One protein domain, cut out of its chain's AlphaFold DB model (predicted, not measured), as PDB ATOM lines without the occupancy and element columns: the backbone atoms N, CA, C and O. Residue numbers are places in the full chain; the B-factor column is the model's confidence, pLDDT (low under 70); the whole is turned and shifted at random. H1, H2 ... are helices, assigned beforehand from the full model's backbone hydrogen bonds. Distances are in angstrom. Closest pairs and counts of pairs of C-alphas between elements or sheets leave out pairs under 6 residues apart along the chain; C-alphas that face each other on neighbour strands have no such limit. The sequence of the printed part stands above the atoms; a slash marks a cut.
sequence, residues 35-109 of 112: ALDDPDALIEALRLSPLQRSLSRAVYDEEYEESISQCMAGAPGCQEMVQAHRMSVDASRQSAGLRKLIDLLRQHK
ATOM      1  N   ALA A  35     188.344 229.617 234.565       65.25
ATOM      2  CA  ALA A  35     188.538 230.969 234.034       65.25
ATOM      3  C   ALA A  35     187.357 231.437 233.163       65.25
ATOM      4  O   ALA A  35     187.298 232.604 232.789       65.25
ATOM      5  N   LEU A  36     186.427 230.540 232.810       64.62
ATOM      6  CA  LEU A  36     185.172 230.913 232.148       64.62
ATOM      7  C   LEU A  36     184.131 231.428 233.149       64.62
ATOM      8  O   LEU A  36     183.265 232.210 232.762       64.62
ATOM      9  N   ASP A  37     184.245 231.014 234.411       78.31
ATOM     10  CA  ASP A  37     183.363 231.430 235.505       78.31
ATOM     11  C   ASP A  37     183.891 232.678 236.244       78.31
ATOM     12  O   ASP A  37     183.160 233.284 237.027       78.31
ATOM     13  N   ASP A  38     185.138 233.080 235.971       83.94
ATOM     14  CA  ASP A  38     185.814 234.248 236.549       83.94
ATOM     15  C   ASP A  38     186.397 235.154 235.440       83.94
ATOM     16  O   ASP A  38     187.530 234.950 234.979       83.94
ATOM     17  N   PRO A  39     185.625 236.158 234.981       81.75
ATOM     18  CA  PRO A  39     186.069 237.118 233.975       81.75
ATOM     19  C   PRO A  39     187.340 237.886 234.361       81.75
ATOM     20  O   PRO A  39     188.150 238.181 233.479       81.75
ATOM     21  N   ASP A  40     187.553 238.176 235.647       85.19
ATOM     22  CA  ASP A  40     188.715 238.941 236.109       85.19
ATOM     23  C   ASP A  40     190.001 238.119 235.959       85.19
ATOM     24  O   ASP A  40     191.019 238.620 235.468       85.19
ATOM     25  N   ALA A  41     189.946 236.821 236.276       82.69
ATOM     26  CA  ALA A  41     191.066 235.908 236.048       82.69
ATOM     27  C   ALA A  41     191.432 235.785 234.558       82.69
ATOM     28  O   ALA A  41     192.615 235.745 234.201       82.69
ATOM     29  N   LEU A  42     190.429 235.756 233.673       84.50
ATOM     30  CA  LEU A  42     190.628 235.773 232.222       84.50
ATOM     31  C   LEU A  42     191.331 237.060 231.762       84.50
ATOM     32  O   LEU A  42     192.271 237.001 230.962       84.50
ATOM     33  N   ILE A  43     190.878 238.213 232.253       87.12
ATOM     34  CA  ILE A  43     191.440 239.523 231.904       87.12
ATOM     35  C   ILE A  43     192.900 239.609 232.347       87.12
ATOM     36  O   ILE A  43     193.757 239.978 231.542       87.12
ATOM     37  N   GLU A  44     193.213 239.201 233.577       85.50
ATOM     38  CA  GLU A  44     194.585 239.216 234.091       85.50
ATOM     39  C   GLU A  44     195.514 238.275 233.313       85.50
ATOM     40  O   GLU A  44     196.641 238.653 232.972       85.50
ATOM     41  N   ALA A  45     195.037 237.083 232.943       84.94
ATOM     42  CA  ALA A  45     195.802 236.160 232.108       84.94
ATOM     43  C   ALA A  45     196.097 236.748 230.715       84.94
ATOM     44  O   ALA A  45     197.203 236.599 230.186       84.94
ATOM     45  N   LEU A  46     195.126 237.445 230.117       88.56
ATOM     46  CA  LEU A  46     195.295 238.112 228.826       88.56
ATOM     47  C   LEU A  46     196.206 239.341 228.904       88.56
ATOM     48  O   LEU A  46     196.975 239.575 227.972       88.56
ATOM     49  N   ARG A  47     196.164 240.096 230.008       88.44
ATOM     50  CA  ARG A  47     196.935 241.336 230.209       88.44
ATOM     51  C   ARG A  47     198.440 241.125 230.056       88.44
ATOM     52  O   ARG A  47     199.126 241.971 229.484       88.44
ATOM     53  N   LEU A  48     198.951 239.996 230.545       86.12
ATOM     54  CA  LEU A  48     200.373 239.642 230.467       86.12
ATOM     55  C   LEU A  48     200.729 238.827 229.214       86.12
ATOM     56  O   LEU A  48     201.904 238.582 228.950       86.12
ATOM     57  N   SER A  49     199.733 238.410 228.430       90.88
ATOM     58  CA  SER A  49     199.942 237.553 227.268       90.88
ATOM     59  C   SER A  49     200.258 238.364 226.004       90.88
ATOM     60  O   SER A  49     199.552 239.334 225.701       90.88
ATOM     61  N   PRO A  50     201.238 237.946 225.178       92.56
ATOM     62  CA  PRO A  50     201.471 238.531 223.854       92.56
ATOM     63  C   PRO A  50     200.293 238.364 222.887       92.56
ATOM     64  O   PRO A  50     200.244 239.059 221.865       92.56
ATOM     65  N   LEU A  51     199.343 237.475 223.200       91.44
ATOM     66  CA  LEU A  51     198.124 237.271 222.425       91.44
ATOM     67  C   LEU A  51     197.238 238.518 222.377       91.44
ATOM     68  O   LEU A  51     196.474 238.687 221.427       91.44
ATOM     69  N   GLN A  52     197.382 239.432 223.344       92.31
ATOM     70  CA  GLN A  52     196.676 240.712 223.332       92.31
ATOM     71  C   GLN A  52     196.849 241.462 222.001       92.31
ATOM     72  O   GLN A  52     195.928 242.145 221.561       92.31
ATOM     73  N   ARG A  53     197.978 241.275 221.295       93.12
ATOM     74  CA  ARG A  53     198.238 241.878 219.977       93.12
ATOM     75  C   ARG A  53     197.173 241.509 218.943       93.12
ATOM     76  O   ARG A  53     196.797 242.365 218.150       93.12
ATOM     77  N   SER A  54     196.631 240.294 219.006       91.31
ATOM     78  CA  SER A  54     195.602 239.805 218.081       91.31
ATOM     79  C   SER A  54     194.223 240.434 218.304       91.31
ATOM     80  O   SER A  54     193.400 240.421 217.396       91.31
ATOM     81  N   LEU A  55     193.960 240.976 219.498       92.25
ATOM     82  CA  LEU A  55     192.661 241.554 219.877       92.25
ATOM     83  C   LEU A  55     192.725 243.075 220.073       92.25
ATOM     84  O   LEU A  55     191.705 243.753 219.976       92.25
ATOM     85  N   SER A  56     193.923 243.612 220.323       94.94
ATOM     86  CA  SER A  56     194.176 245.004 220.711       94.94
ATOM     87  C   SER A  56     193.500 246.021 219.798       94.94
ATOM     88  O   SER A  56     192.837 246.921 220.297       94.94
ATOM     89  N   ARG A  57     193.580 245.838 218.476       96.19
ATOM     90  CA  ARG A  57     192.972 246.750 217.501       96.19
ATOM     91  C   ARG A  57     191.446 246.823 217.610       96.19
ATOM     92  O   ARG A  57     190.887 247.885 217.401       96.19
ATOM     93  N   ALA A  58     190.776 245.722 217.945       95.69
ATOM     94  CA  ALA A  58     189.321 245.696 218.107       95.69
ATOM     95  C   ALA A  58     188.877 246.140 219.511       95.69
ATOM     96  O   ALA A  58     187.798 246.707 219.680       95.69
ATOM     97  N   VAL A  59     189.706 245.886 220.529       95.31
ATOM     98  CA  VAL A  59     189.451 246.334 221.906       95.31
ATOM     99  C   VAL A  59     189.655 247.849 222.033       95.31
ATOM    100  O   VAL A  59     188.815 248.522 222.624       95.31
ATOM    101  N   TYR A  60     190.708 248.394 221.425       96.31
ATOM    102  CA  TYR A  60     191.074 249.817 221.440       96.31
ATOM    103  C   TYR A  60     190.766 250.515 220.105       96.31
ATOM    104  O   TYR A  60     191.539 251.345 219.635       96.31
ATOM    105  N   ASP A  61     189.668 250.121 219.459       96.69
ATOM    106  CA  ASP A  61     189.267 250.583 218.124       96.69
ATOM    107  C   ASP A  61     189.348 252.111 217.978       96.69
ATOM    108  O   ASP A  61     190.043 252.630 217.099       96.69
ATOM    109  N   GLU A  62     188.740 252.822 218.926       95.50
ATOM    110  CA  GLU A  62     188.692 254.279 218.935       95.50
ATOM    111  C   GLU A  62     190.090 254.897 219.042       95.50
ATOM    112  O   GLU A  62     190.430 255.796 218.275       95.50
ATOM    113  N   GLU A  63     190.930 254.394 219.951       95.38
ATOM    114  CA  GLU A  63     192.275 254.927 220.158       95.38
ATOM    115  C   GLU A  63     193.194 254.676 218.954       95.38
ATOM    116  O   GLU A  63     194.066 255.502 218.656       95.38
ATOM    117  N   TYR A  64     193.024 253.544 218.262       95.44
ATOM    118  CA  TYR A  64     193.769 253.236 217.042       95.44
ATOM    119  C   TYR A  64     193.367 254.174 215.901       95.44
ATOM    120  O   TYR A  64     194.251 254.777 215.285       95.44
ATOM    121  N   GLU A  65     192.068 254.331 215.630       95.38
ATOM    122  CA  GLU A  65     191.593 255.206 214.551       95.38
ATOM    123  C   GLU A  65     191.932 256.681 214.826       95.38
ATOM    124  O   GLU A  65     192.420 257.381 213.930       95.38
ATOM    125  N   GLU A  66     191.764 257.141 216.071       94.31
ATOM    126  CA  GLU A  66     192.157 258.488 216.494       94.31
ATOM    127  C   GLU A  66     193.661 258.712 216.295       94.31
ATOM    128  O   GLU A  66     194.066 259.721 215.715       94.31
ATOM    129  N   SER A  67     194.503 257.756 216.703       94.00
ATOM    130  CA  SER A  67     195.959 257.870 216.559       94.00
ATOM    131  C   SER A  67     196.394 257.928 215.098       94.00
ATOM    132  O   SER A  67     197.259 258.739 214.760       94.00
ATOM    133  N   ILE A  68     195.805 257.098 214.226       94.19
ATOM    134  CA  ILE A  68     196.071 257.145 212.782       94.19
ATOM    135  C   ILE A  68     195.687 258.524 212.250       94.19
ATOM    136  O   ILE A  68     196.502 259.178 211.604       94.19
ATOM    137  N   SER A  69     194.484 258.994 212.582       90.50
ATOM    138  CA  SER A  69     193.978 260.283 212.116       90.50
ATOM    139  C   SER A  69     194.860 261.444 212.580       90.50
ATOM    140  O   SER A  69     195.238 262.282 211.772       90.50
ATOM    141  N   GLN A  70     195.262 261.478 213.852       91.06
ATOM    142  CA  GLN A  70     196.095 262.553 214.401       91.06
ATOM    143  C   GLN A  70     197.532 262.534 213.875       91.06
ATOM    144  O   GLN A  70     198.129 263.592 213.690       91.06
ATOM    145  N   CYS A  71     198.113 261.349 213.666       88.12
ATOM    146  CA  CYS A  71     199.520 261.225 213.280       88.12
ATOM    147  C   CYS A  71     199.732 261.287 211.765       88.12
ATOM    148  O   CYS A  71     200.808 261.682 211.326       88.12
ATOM    149  N   MET A  72     198.729 260.889 210.977       90.56
ATOM    150  CA  MET A  72     198.830 260.775 209.521       90.56
ATOM    151  C   MET A  72     197.951 261.786 208.776       90.56
ATOM    152  O   MET A  72     197.952 261.775 207.547       90.56
ATOM    153  N   ALA A  73     197.214 262.668 209.465       89.81
ATOM    154  CA  ALA A  73     196.398 263.694 208.811       89.81
ATOM    155  C   ALA A  73     197.204 264.480 207.764       89.81
ATOM    156  O   ALA A  73     198.232 265.084 208.063       89.81
ATOM    157  N   GLY A  74     196.718 264.472 206.520       87.88
ATOM    158  CA  GLY A  74     197.357 265.153 205.390       87.88
ATOM    159  C   GLY A  74     198.565 264.425 204.786       87.88
ATOM    160  O   GLY A  74     199.067 264.865 203.754       87.88
ATOM    161  N   ALA A  75     199.013 263.309 205.370       92.44
ATOM    162  CA  ALA A  75     200.073 262.481 204.810       92.44
ATOM    163  C   ALA A  75     199.528 261.507 203.741       92.44
ATOM    164  O   ALA A  75     198.425 260.965 203.896       92.44
ATOM    165  N   PRO A  76     200.302 261.217 202.676       94.00
ATOM    166  CA  PRO A  76     199.995 260.119 201.761       94.00
ATOM    167  C   PRO A  76     199.868 258.789 202.521       94.00
ATOM    168  O   PRO A  76     200.686 258.502 203.395       94.00
ATOM    169  N   GLY A  77     198.860 257.973 202.203       93.31
ATOM    170  CA  GLY A  77     198.624 256.687 202.874       93.31
ATOM    171  C   GLY A  77     197.679 256.741 204.082       93.31
ATOM    172  O   GLY A  77     197.324 255.694 204.625       93.31
ATOM    173  N   CYS A  78     197.259 257.931 204.534       94.38
ATOM    174  CA  CYS A  78     196.389 258.062 205.708       94.38
ATOM    175  C   CYS A  78     195.049 257.333 205.529       94.38
ATOM    176  O   CYS A  78     194.591 256.646 206.441       94.38
ATOM    177  N   GLN A  79     194.418 257.476 204.361       94.69
ATOM    178  CA  GLN A  79     193.111 256.871 204.091       94.69
ATOM    179  C   GLN A  79     193.218 255.347 203.996       94.69
ATOM    180  O   GLN A  79     192.381 254.627 204.535       94.69
ATOM    181  N   GLU A  80     194.288 254.848 203.383       96.69
ATOM    182  CA  GLU A  80     194.593 253.427 203.278       96.69
ATOM    183  C   GLU A  80     194.826 252.802 204.659       96.69
ATOM    184  O   GLU A  80     194.335 251.706 204.926       96.69
ATOM    185  N   MET A  81     195.511 253.508 205.564       96.38
ATOM    186  CA  MET A  81     195.712 253.054 206.944       96.38
ATOM    187  C   MET A  81     194.402 252.999 207.738       96.38
ATOM    188  O   MET A  81     194.162 252.008 208.430       96.38
ATOM    189  N   VAL A  82     193.541 254.019 207.619       96.38
ATOM    190  CA  VAL A  82     192.206 254.019 208.250       96.38
ATOM    191  C   VAL A  82     191.350 252.880 207.694       96.38
ATOM    192  O   VAL A  82     190.714 252.149 208.452       96.38
ATOM    193  N   GLN A  83     191.373 252.663 206.379       96.75
ATOM    194  CA  GLN A  83     190.619 251.579 205.756       96.75
ATOM    195  C   GLN A  83     191.122 250.201 206.207       96.75
ATOM    196  O   GLN A  83     190.317 249.336 206.556       96.75
ATOM    197  N   ALA A  84     192.441 249.992 206.252       96.75
ATOM    198  CA  ALA A  84     193.036 248.748 206.737       96.75
ATOM    199  C   ALA A  84     192.712 248.487 208.218       96.75
ATOM    200  O   ALA A  84     192.480 247.338 208.608       96.75
ATOM    201  N   HIS A  85     192.664 249.544 209.037       97.00
ATOM    202  CA  HIS A  85     192.207 249.474 210.426       97.00
ATOM    203  C   HIS A  85     190.767 248.960 210.509       97.00
ATOM    204  O   HIS A  85     190.540 247.902 211.099       97.00
ATOM    205  N   ARG A  86     189.826 249.629 209.835       97.00
ATOM    206  CA  ARG A  86     188.398 249.265 209.846       97.00
ATOM    207  C   ARG A  86     188.154 247.841 209.354       97.00
ATOM    208  O   ARG A  86     187.508 247.059 210.042       97.00
ATOM    209  N   MET A  87     188.772 247.453 208.236       97.31
ATOM    210  CA  MET A  87     188.678 246.083 207.711       97.31
ATOM    211  C   MET A  87     189.160 245.034 208.721       97.31
ATOM    212  O   MET A  87     188.568 243.962 208.845       97.31
ATOM    213  N   SER A  88     190.235 245.332 209.451       95.81
ATOM    214  CA  SER A  88     190.771 244.440 210.478       95.81
ATOM    215  C   SER A  88     189.834 244.313 211.682       95.81
ATOM    216  O   SER A  88     189.708 243.215 212.228       95.81
ATOM    217  N   VAL A  89     189.194 245.407 212.102       96.06
ATOM    218  CA  VAL A  89     188.205 245.392 213.188       96.06
ATOM    219  C   VAL A  89     186.967 244.608 212.761       96.06
ATOM    220  O   VAL A  89     186.555 243.694 213.478       96.06
ATOM    221  N   ASP A  90     186.431 244.872 211.573       95.81
ATOM    222  CA  ASP A  90     185.258 244.174 211.044       95.81
ATOM    223  C   ASP A  90     185.494 242.666 210.955       95.81
ATOM    224  O   ASP A  90     184.679 241.878 211.444       95.81
ATOM    225  N   ALA A  91     186.646 242.248 210.417       94.00
ATOM    226  CA  ALA A  91     187.024 240.840 210.334       94.00
ATOM    227  C   ALA A  91     187.047 240.159 211.715       94.00
ATOM    228  O   ALA A  91     186.549 239.044 211.867       94.00
ATOM    229  N   SER A  92     187.555 240.843 212.747       90.25
ATOM    230  CA  SER A  92     187.605 240.300 214.113       90.25
ATOM    231  C   SER A  92     186.217 240.090 214.738       90.25
ATOM    232  O   SER A  92     186.039 239.206 215.580       90.25
ATOM    233  N   ARG A  93     185.212 240.857 214.292       90.19
ATOM    234  CA  ARG A  93     183.832 240.811 214.802       90.19
ATOM    235  C   ARG A  93     182.930 239.814 214.067       90.19
ATOM    236  O   ARG A  93     181.808 239.587 214.521       90.19
ATOM    237  N   GLN A  94     183.401 239.189 212.983       90.62
ATOM    238  CA  GLN A  94     182.633 238.185 212.227       90.62
ATOM    239  C   GLN A  94     182.363 236.907 213.035       90.62
ATOM    240  O   GLN A  94     181.329 236.261 212.861       90.62
ATOM    241  N   SER A  95     183.261 236.543 213.954       89.88
ATOM    242  CA  SER A  95     183.056 235.411 214.861       89.88
ATOM    243  C   SER A  95     182.250 235.845 216.083       89.88
ATOM    244  O   SER A  95     182.682 236.705 216.848       89.88
ATOM    245  N   ALA A  96     181.105 235.202 216.323       88.69
ATOM    246  CA  ALA A  96     180.268 235.492 217.489       88.69
ATOM    247  C   ALA A  96     181.012 235.286 218.822       88.69
ATOM    248  O   ALA A  96     180.775 236.023 219.778       88.69
ATOM    249  N   GLY A  97     181.919 234.303 218.883       87.25
ATOM    250  CA  GLY A  97     182.748 234.047 220.061       87.25
ATOM    251  C   GLY A  97     183.773 235.155 220.294       87.25
ATOM    252  O   GLY A  97     183.848 235.695 221.397       87.25
ATOM    253  N   LEU A  98     184.504 235.549 219.243       88.12
ATOM    254  CA  LEU A  98     185.463 236.654 219.337       88.12
ATOM    255  C   LEU A  98     184.767 237.973 219.652       88.12
ATOM    256  O   LEU A  98     185.256 238.715 220.493       88.12
ATOM    257  N   ARG A  99     183.601 238.236 219.056       91.88
ATOM    258  CA  ARG A  99     182.816 239.440 219.340       91.88
ATOM    259  C   ARG A  99     182.463 239.542 220.824       91.88
ATOM    260  O   ARG A  99     182.745 240.565 221.431       91.88
ATOM    261  N   LYS A 100     181.937 238.466 221.423       90.38
ATOM    262  CA  LYS A 100     181.630 238.425 222.865       90.38
ATOM    263  C   LYS A 100     182.866 238.673 223.729       90.38
ATOM    264  O   LYS A 100     182.785 239.429 224.690       90.38
ATOM    265  N   LEU A 101     183.997 238.054 223.382       88.62
ATOM    266  CA  LEU A 101     185.254 238.258 224.101       88.62
ATOM    267  C   LEU A 101     185.740 239.711 223.986       88.62
ATOM    268  O   LEU A 101     186.096 240.313 224.990       88.62
ATOM    269  N   ILE A 102     185.723 240.291 222.784       92.44
ATOM    270  CA  ILE A 102     186.106 241.690 222.546       92.44
ATOM    271  C   ILE A 102     185.215 242.632 223.357       92.44
ATOM    272  O   ILE A 102     185.727 243.538 224.009       92.44
ATOM    273  N   ASP A 103     183.900 242.414 223.350       92.50
ATOM    274  CA  ASP A 103     182.956 243.260 224.079       92.50
ATOM    275  C   ASP A 103     183.179 243.163 225.602       92.50
ATOM    276  O   ASP A 103     183.199 244.193 226.277       92.50
ATOM    277  N   LEU A 104     183.447 241.962 226.135       90.31
ATOM    278  CA  LEU A 104     183.830 241.762 227.539       90.31
ATOM    279  C   LEU A 104     185.113 242.529 227.892       90.31
ATOM    280  O   LEU A 104     185.153 243.251 228.888       90.31
ATOM    281  N   LEU A 105     186.156 242.409 227.067       91.69
ATOM    282  CA  LEU A 105     187.433 243.092 227.291       91.69
ATOM    283  C   LEU A 105     187.290 244.613 227.216       91.69
ATOM    284  O   LEU A 105     187.943 245.328 227.968       91.69
ATOM    285  N   ARG A 106     186.414 245.124 226.344       93.19
ATOM    286  CA  ARG A 106     186.121 246.559 226.238       93.19
ATOM    287  C   ARG A 106     185.428 247.114 227.477       93.19
ATOM    288  O   ARG A 106     185.727 248.239 227.854       93.19
ATOM    289  N   GLN A 107     184.551 246.335 228.115       91.81
ATOM    290  CA  GLN A 107     183.901 246.719 229.376       91.81
ATOM    291  C   GLN A 107     184.892 246.840 230.541       91.81
ATOM    292  O   GLN A 107     184.651 247.610 231.462       91.81
ATOM    293  N   HIS A 108     186.003 246.104 230.481       89.50
ATOM    294  CA  HIS A 108     187.036 246.093 231.517       89.50
ATOM    295  C   HIS A 108     188.300 246.855 231.101       89.50
ATOM    296  O   HIS A 108     189.295 246.857 231.829       89.50
ATOM    297  N   LYS A 109     188.293 247.508 229.929       86.12
ATOM    298  CA  LYS A 109     189.417 248.345 229.508       86.12
ATOM    299  C   LYS A 109     189.450 249.580 230.417       86.12
ATOM    300  O   LYS A 109     188.402 250.186 230.642       86.12
TER     301      LYS A 109
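This is residues 35 to 109 of the 112 residues of an uncharacterized protein of Vitrella brassicaformis (strain CCMP3155) (UniProt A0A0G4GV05). A helical hairpin, H3 and H4, makes one end of a long, loose model; H2 packs crosswise on H4 and H5, and H1 lies at the other end. The 75 printed residues, class all helix, hold H1 to H5 in order; radius of gyration of the C-alphas 14.2 A, spans 47 by 23 by 20 A.

H1, residues 39 to 47, is close to but not clearly touching H5, residues 96 to 107; closest C-alphas Ile 43 and Leu 105, 7.1 A. H2, residues 52 to 59, touches residues 102 to 106 of H5 alone; closest C-alphas Val 59 and Arg 106, 5.5 A. H3, residues 61 to 72, and H4, residues 78 to 93, form a hairpin at a shallow tilt of 12 degrees; closest C-alphas Met 72 and Cys 78, 5.3 A. H2 touches residues 85 to 92 of H4 alone, about perpendicular at 79 degrees; closest C-alphas Ala 58 and Val 89, 5.1 A. Every O i to N i+4 pair is within hydrogen-bond range in H1, H3, H4 and H5, but 2 of 4 in H2.

H1 begins at C-alpha 39 (186.069, 237.118, 233.975); H5 ends at C-alpha 107 (183.901, 246.719, 229.376). H4 is 23.2 A long.

The printed part has no cut; residues 35 to 36 are under pLDDT 70.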